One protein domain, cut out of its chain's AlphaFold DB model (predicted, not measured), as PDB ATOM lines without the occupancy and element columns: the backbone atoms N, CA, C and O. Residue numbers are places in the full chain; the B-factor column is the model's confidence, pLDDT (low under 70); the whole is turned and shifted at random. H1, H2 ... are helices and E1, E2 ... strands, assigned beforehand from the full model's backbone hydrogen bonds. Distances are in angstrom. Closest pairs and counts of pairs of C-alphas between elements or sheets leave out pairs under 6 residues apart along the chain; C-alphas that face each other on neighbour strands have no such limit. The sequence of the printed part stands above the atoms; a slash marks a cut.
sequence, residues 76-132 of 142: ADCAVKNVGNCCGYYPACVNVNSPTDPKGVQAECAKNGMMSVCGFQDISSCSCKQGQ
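AT A GLANCE: This is residues 76 to 132 of the 142 residues of an uncharacterized protein of Lysobacter sp. Root494 (UniProt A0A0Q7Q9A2). An elongated domain has a small two-stranded hairpin, E1 and E2, toward one end and a short helix, H1, toward the other; residues 112 to 125 run back from H1 to E3, near the hairpin. The printed part has 57 residues, in the order E1, E2, H1, E3; the class is mixed, helices and strands, with 24 residues, under half, in named elements. It is only just loose, close to compact, with a radius of gyration of the C-alphas of 12.7 A, and spans 37 by 22 by 15 A.

IN THESE COORDINATES: E1, residues 78 to 82, begins at C-alpha 78 (268.787, 193.417, 327.639) and measures 12.8 A. E2 is residues 91 to 95, 12.5 A; H1 is 102 to 111, 14.3 A. E3, 126 to 129, 9.4 A, ends at C-alpha 129 (271.078, 183.567, 326.881).

HOW THE PARTS SIT: The hairpin E1 and E2 is antiparallel at 139 degrees, with N 79 and O 94 within hydrogen-bond range at 2.9 A. E3 pairs with no named strand; its closest C-alphas with E1 are Cys 126 and Cys 78, 5.9 A. H1, with every O i to N i+4 pair within range, is apart from E3.

THE WHOLE: The C-alphas farthest apart, Ala 76 and Gly 113, are 37.5 A apart. The link H1 to E3 is long. The printed part has no cut, and no printed residue is under 70 in pLDDT.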
ATOM      1  N   ALA A  76     273.405 193.191 330.451       94.56
ATOM      2  CA  ALA A  76     273.236 194.645 330.406       94.56
ATOM      3  C   ALA A  76     272.735 195.167 329.048       94.56
ATOM      4  O   ALA A  76     272.234 196.288 328.970       94.56
ATOM      5  N   ASP A  77     272.850 194.365 327.985       95.50
ATOM      6  CA  ASP A  77     272.295 194.703 326.675       95.50
ATOM      7  C   ASP A  77     270.777 194.477 326.624       95.50
ATOM      8  O   ASP A  77     270.128 194.951 325.694       95.50
ATOM      9  N   CYS A  78     270.200 193.770 327.601       96.06
ATOM     10  CA  CYS A  78     268.787 193.417 327.639       96.06
ATOM     11  C   CYS A  78     268.007 194.295 328.618       96.06
ATOM     12  O   CYS A  78     268.418 194.523 329.753       96.06
ATOM     13  N   ALA A  79     266.822 194.731 328.201       95.06
ATOM     14  CA  ALA A  79     265.907 195.500 329.030       95.06
ATOM     15  C   ALA A  79     264.468 195.012 328.854       95.06
ATOM     16  O   ALA A  79     264.064 194.585 327.768       95.06
ATOM     17  N   VAL A  80     263.677 195.128 329.921       94.25
ATOM     18  CA  VAL A  80     262.225 194.966 329.834       94.25
ATOM     19  C   VAL A  80     261.669 196.222 329.174       94.25
ATOM     20  O   VAL A  80     261.757 197.317 329.731       94.25
ATOM     21  N   LYS A  81     261.107 196.081 327.976       93.25
ATOM     22  CA  LYS A  81     260.471 197.181 327.243       93.25
ATOM     23  C   LYS A  81     259.031 196.822 326.927       93.25
ATOM     24  O   LYS A  81     258.699 195.662 326.700       93.25
ATOM     25  N   ASN A  82     258.171 197.834 326.879       93.38
ATOM     26  CA  ASN A  82     256.826 197.653 326.354       93.38
ATOM     27  C   ASN A  82     256.897 197.589 324.828       93.38
ATOM     28  O   ASN A  82     257.192 198.596 324.177       93.38
ATOM     29  N   VAL A  83     256.620 196.414 324.278       92.44
ATOM     30  CA  VAL A  83     256.574 196.199 322.826       92.44
ATOM     31  C   VAL A  83     255.155 196.352 322.276       92.44
ATOM     32  O   VAL A  83     254.977 196.638 321.098       92.44
ATOM     33  N   GLY A  84     254.156 196.267 323.158       91.50
ATOM     34  CA  GLY A  84     252.742 196.373 322.829       91.50
ATOM     35  C   GLY A  84     252.175 195.120 322.169       91.50
ATOM     36  O   GLY A  84     252.871 194.339 321.530       91.50
ATOM     37  N   ASN A  85     250.872 194.935 322.346       90.12
ATOM     38  CA  ASN A  85     250.073 193.917 321.672       90.12
ATOM     39  C   ASN A  85     248.636 194.451 321.505       90.12
ATOM     40  O   ASN A  85     248.290 195.487 322.078       90.12
ATOM     41  N   CYS A  86     247.759 193.726 320.811       91.44
ATOM     42  CA  CYS A  86     246.333 194.056 320.678       91.44
ATOM     43  C   CYS A  86     245.553 194.097 322.007       91.44
ATOM     44  O   CYS A  86     244.383 194.463 322.030       91.44
ATOM     45  N   CYS A  87     246.196 193.747 323.120       91.12
ATOM     46  CA  CYS A  87     245.650 193.859 324.469       91.12
ATOM     47  C   CYS A  87     246.220 195.032 325.285       91.12
ATOM     48  O   CYS A  87     245.898 195.177 326.462       91.12
ATOM     49  N   GLY A  88     247.065 195.875 324.682       89.50
ATOM     50  CA  GLY A  88     247.645 197.045 325.333       89.50
ATOM     51  C   GLY A  88     249.104 196.846 325.746       89.50
ATOM     52  O   GLY A  88     249.966 196.646 324.889       89.50
ATOM     53  N   TYR A  89     249.385 196.994 327.044       90.06
ATOM     54  CA  TYR A  89     250.732 196.860 327.606       90.06
ATOM     55  C   TYR A  89     251.224 195.418 327.488       90.06
ATOM     56  O   TYR A  89     250.520 194.483 327.868       90.06
ATOM     57  N   TYR A  90     252.436 195.248 326.967       91.06
ATOM     58  CA  TYR A  90     253.061 193.941 326.850       91.06
ATOM     59  C   TYR A  90     254.570 194.080 327.102       91.06
ATOM     60  O   TYR A  90     255.291 194.549 326.214       91.06
ATOM     61  N   PRO A  91     255.044 193.761 328.322       91.50
ATOM     62  CA  PRO A  91     256.460 193.810 328.646       91.50
ATOM     63  C   PRO A  91     257.173 192.623 327.996       91.50
ATOM     64  O   PRO A  91     256.703 191.490 328.076       91.50
ATOM     65  N   ALA A  92     258.320 192.871 327.375       91.88
ATOM     66  CA  ALA A  92     259.172 191.830 326.815       91.88
ATOM     67  C   ALA A  92     260.650 192.161 327.032       91.88
ATOM     68  O   ALA A  92     261.034 193.333 327.076       91.88
ATOM     69  N   CYS A  93     261.476 191.122 327.138       95.69
ATOM     70  CA  CYS A  93     262.926 191.260 327.131       95.69
ATOM     71  C   CYS A  93     263.423 191.404 325.699       95.69
ATOM     72  O   CYS A  93     263.300 190.491 324.888       95.69
ATOM     73  N   VAL A  94     263.982 192.567 325.411       95.81
ATOM     74  CA  VAL A  94     264.556 192.928 324.115       95.81
ATOM     75  C   VAL A  94     265.867 193.661 324.359       95.81
ATOM     76  O   VAL A  94     266.156 194.067 325.489       95.81
ATOM     77  N   ASN A  95     266.660 193.864 323.311       96.62
ATOM     78  CA  ASN A  95     267.837 194.710 323.426       96.62
ATOM     79  C   ASN A  95     267.425 196.119 323.895       96.62
ATOM     80  O   ASN A  95     266.396 196.658 323.481       96.62
ATOM     81  N   VAL A  96     268.231 196.759 324.738       96.25
ATOM     82  CA  VAL A  96     267.978 198.122 325.223       96.25
ATOM     83  C   VAL A  96     267.827 199.127 324.071       96.25
ATOM     84  O   VAL A  96     266.983 200.026 324.139       96.25
ATOM     85  N   ASN A  97     268.548 198.913 322.968       95.44
ATOM     86  CA  ASN A  97     268.503 199.725 321.751       95.44
ATOM     87  C   ASN A  97     267.405 199.293 320.767       95.44
ATOM     88  O   ASN A  97     267.190 199.963 319.760       95.44
ATOM     89  N   SER A  98     266.693 198.198 321.053       94.50
ATOM     90  CA  SER A  98     265.619 197.675 320.208       94.50
ATOM     91  C   SER A  98     264.507 198.714 320.033       94.50
ATOM     92  O   SER A  98     264.023 199.252 321.038       94.50
ATOM     93  N   PRO A  99     264.083 199.038 318.804       92.75
ATOM     94  CA  PRO A  99     262.963 199.943 318.602       92.75
ATOM     95  C   PRO A  99     261.668 199.278 319.090       92.75
ATOM     96  O   PRO A  99     261.453 198.088 318.881       92.75
ATOM     97  N   THR A 100     260.783 200.042 319.733       92.81
ATOM     98  CA  THR A 100     259.440 199.575 320.106       92.81
ATOM     99  C   THR A 100     258.396 200.608 319.697       92.81
ATOM    100  O   THR A 100     258.655 201.809 319.755       92.81
ATOM    101  N   ASP A 101     257.214 200.150 319.283       93.62
ATOM    102  CA  ASP A 101     256.086 201.028 318.957       93.62
ATOM    103  C   ASP A 101     254.753 200.454 319.466       93.62
ATOM    104  O   ASP A 101     253.890 200.027 318.693       93.62
ATOM    105  N   PRO A 102     254.544 200.438 320.794       92.38
ATOM    106  CA  PRO A 102     253.318 199.896 321.366       92.38
ATOM    107  C   PRO A 102     252.067 200.672 320.927       92.38
ATOM    108  O   PRO A 102     250.969 200.118 320.930       92.38
ATOM    109  N   LYS A 103     252.211 201.951 320.548       92.38
ATOM    110  CA  LYS A 103     251.095 202.779 320.081       92.38
ATOM    111  C   LYS A 103     250.686 202.431 318.655       92.38
ATOM    112  O   LYS A 103     249.487 202.314 318.415       92.38
ATOM    113  N   GLY A 104     251.631 202.245 317.732       91.69
ATOM    114  CA  GLY A 104     251.295 201.793 316.381       91.69
ATOM    115  C   GLY A 104     250.713 200.386 316.370       91.69
ATOM    116  O   GLY A 104     249.715 200.163 315.689       91.69
ATOM    117  N   VAL A 105     251.226 199.476 317.210       92.00
ATOM    118  CA  VAL A 105     250.617 198.145 317.401       92.00
ATOM    119  C   VAL A 105     249.161 198.277 317.851       92.00
ATOM    120  O   VAL A 105     248.271 197.689 317.242       92.00
ATOM    121  N   GLN A 106     248.886 199.102 318.866       90.69
ATOM    122  CA  GLN A 106     247.514 199.355 319.312       90.69
ATOM    123  C   GLN A 106     246.646 199.961 318.200       90.69
ATOM    124  O   GLN A 106     245.526 199.505 317.983       90.69
ATOM    125  N   ALA A 107     247.142 200.957 317.468       92.25
ATOM    126  CA  ALA A 107     246.387 201.585 316.386       92.25
ATOM    127  C   ALA A 107     246.019 200.584 315.276       92.25
ATOM    128  O   ALA A 107     244.876 200.565 314.816       92.25
ATOM    129  N   GLU A 108     246.950 199.711 314.888       91.38
ATOM    130  CA  GLU A 108     246.708 198.647 313.909       91.38
ATOM    131  C   GLU A 108     245.674 197.639 314.437       91.38
ATOM    132  O   GLU A 108     244.712 197.304 313.745       91.38
ATOM    133  N   CYS A 109     245.788 197.209 315.694       92.81
ATOM    134  CA  CYS A 109     244.816 196.301 316.303       92.81
ATOM    135  C   CYS A 109     243.405 196.912 316.391       92.81
ATOM    136  O   CYS A 109     242.428 196.215 316.118       92.81
ATOM    137  N   ALA A 110     243.280 198.210 316.701       91.62
ATOM    138  CA  ALA A 110     242.001 198.923 316.664       91.62
ATOM    139  C   ALA A 110     241.419 198.966 315.250       91.62
ATOM    140  O   ALA A 110     240.244 198.654 315.064       91.62
ATOM    141  N   LYS A 111     242.242 199.303 314.248       94.81
ATOM    142  CA  LYS A 111     241.809 199.383 312.846       94.81
ATOM    143  C   LYS A 111     241.261 198.047 312.336       94.81
ATOM    144  O   LYS A 111     240.302 198.036 311.573       94.81
ATOM    145  N   ASN A 112     241.843 196.934 312.777       92.50
ATOM    146  CA  ASN A 112     241.435 195.588 312.368       92.50
ATOM    147  C   ASN A 112     240.405 194.934 313.311       92.50
ATOM    148  O   ASN A 112     240.074 193.767 313.122       92.50
ATOM    149  N   GLY A 113     239.914 195.636 314.340       93.50
ATOM    150  CA  GLY A 113     238.960 195.071 315.304       93.50
ATOM    151  C   GLY A 113     239.520 193.915 316.144       93.50
ATOM    152  O   GLY A 113     238.756 193.109 316.662       93.50
ATOM    153  N   MET A 114     240.847 193.826 316.285       90.50
ATOM    154  CA  MET A 114     241.544 192.763 317.025       90.50
ATOM    155  C   MET A 114     241.774 193.106 318.502       90.50
ATOM    156  O   MET A 114     242.408 192.337 319.225       90.50
ATOM    157  N   MET A 115     241.296 194.266 318.958       91.88
ATOM    158  CA  MET A 115     241.455 194.683 320.349       91.88
ATOM    159  C   MET A 115     240.743 193.720 321.300       91.88
ATOM    160  O   MET A 115     239.585 193.355 321.094       91.88
ATOM    161  N   SER A 116     241.438 193.316 322.357       88.06
ATOM    162  CA  SER A 116     240.914 192.411 323.382       88.06
ATOM    163  C   SER A 116     241.538 192.702 324.744       88.06
ATOM    164  O   SER A 116     242.352 193.609 324.884       88.06
ATOM    165  N   VAL A 117     241.138 191.950 325.768       84.94
ATOM    166  CA  VAL A 117     241.720 192.038 327.112       84.94
ATOM    167  C   VAL A 117     242.512 190.765 327.377       84.94
ATOM    168  O   VAL A 117     241.959 189.669 327.333       84.94
ATOM    169  N   CYS A 118     243.805 190.915 327.655       83.50
ATOM    170  CA  CYS A 118     244.706 189.812 327.969       83.50
ATOM    171  C   CYS A 118     245.291 190.005 329.370       83.50
ATOM    172  O   CYS A 118     245.578 191.130 329.776       83.50
ATOM    173  N   GLY A 119     245.540 188.904 330.077       79.06
ATOM    174  CA  GLY A 119     246.483 188.908 331.193       79.06
ATOM    175  C   GLY A 119     247.914 188.864 330.659       79.06
ATOM    176  O   GLY A 119     248.193 188.131 329.710       79.06
ATOM    177  N   PHE A 120     248.818 189.631 331.260       77.25
ATOM    178  CA  PHE A 120     250.255 189.530 331.013       77.25
ATOM    179  C   PHE A 120     250.968 189.172 332.315       77.25
ATOM    180  O   PHE A 120     250.501 189.515 333.401       77.25
ATOM    181  N   GLN A 121     252.085 188.459 332.200       79.75
ATOM    182  CA  GLN A 121     252.970 188.251 333.339       79.75
ATOM    183  C   GLN A 121     253.899 189.449 333.492       79.75
ATOM    184  O   GLN A 121     254.359 190.017 332.499       79.75
ATOM    185  N   ASP A 122     254.166 189.817 334.741       81.62
ATOM    186  CA  ASP A 122     255.205 190.786 335.044       81.62
ATOM    187  C   ASP A 122     256.581 190.136 334.845       81.62
ATOM    188  O   ASP A 122     256.802 188.987 335.237       81.62
ATOM    189  N   ILE A 123     257.490 190.857 334.193       86.12
ATOM    190  CA  ILE A 123     258.857 190.402 333.950       86.12
ATOM    191  C   ILE A 123     259.769 191.265 334.804       86.12
ATOM    192  O   ILE A 123     259.979 192.438 334.510       86.12
ATOM    193  N   SER A 124     260.338 190.670 335.848       82.00
ATOM    194  CA  SER A 124     261.172 191.401 336.805       82.00
ATOM    195  C   SER A 124     262.649 191.470 336.398       82.00
ATOM    196  O   SER A 124     263.400 192.272 336.946       82.00
ATOM    197  N   SER A 125     263.091 190.635 335.450       88.38
ATOM    198  CA  SER A 125     264.490 190.587 335.007       88.38
ATOM    199  C   SER A 125     264.639 190.020 333.598       88.38
ATOM    200  O   SER A 125     263.914 189.095 333.226       88.38
ATOM    201  N   CYS A 126     265.637 190.512 332.863       93.50
ATOM    202  CA  CYS A 126     266.084 189.950 331.592       93.50
ATOM    203  C   CYS A 126     267.494 189.381 331.728       93.50
ATOM    204  O   CYS A 126     268.294 189.872 332.524       93.50
ATOM    205  N   SER A 127     267.807 188.368 330.929       94.31
ATOM    206  CA  SER A 127     269.166 187.841 330.814       94.31
ATOM    207  C   SER A 127     269.519 187.565 329.361       94.31
ATOM    208  O   SER A 127     268.656 187.229 328.553       94.31
ATOM    209  N   CYS A 128     270.802 187.674 329.045       95.75
ATOM    210  CA  CYS A 128     271.348 187.294 327.762       95.75
ATOM    211  C   CYS A 128     271.682 185.801 327.765       95.75
ATOM    212  O   CYS A 128     272.631 185.348 328.413       95.75
ATOM    213  N   LYS A 129     270.899 185.011 327.034       95.69
ATOM    214  CA  LYS A 129     271.078 183.567 326.881       95.69
ATOM    215  C   LYS A 129     271.351 183.257 325.419       95.69
ATOM    216  O   LYS A 129     270.556 183.575 324.548       95.69
ATOM    217  N   GLN A 130     272.506 182.651 325.142       94.31
ATOM    218  CA  GLN A 130     272.892 182.240 323.780       94.31
ATOM    219  C   GLN A 130     272.836 183.386 322.746       94.31
ATOM    220  O   GLN A 130     272.511 183.173 321.582       94.31
ATOM    221  N   GLY A 131     273.157 184.611 323.177       95.31
ATOM    222  CA  GLY A 131     273.098 185.799 322.324       95.31
ATOM    223  C   GLY A 131     271.691 186.361 322.103       95.31
ATOM    224  O   GLY A 131     271.535 187.224 321.243       95.31
ATOM    225  N   GLN A 132     270.694 185.901 322.868       96.25
ATOM    226  CA  GLN A 132     269.317 186.388 322.843       96.25
ATOM    227  C   GLN A 132     268.843 186.867 324.218       96.25
ATOM    228  O   GLN A 132     269.117 186.250 325.247       96.25
TER     229      GLN A 132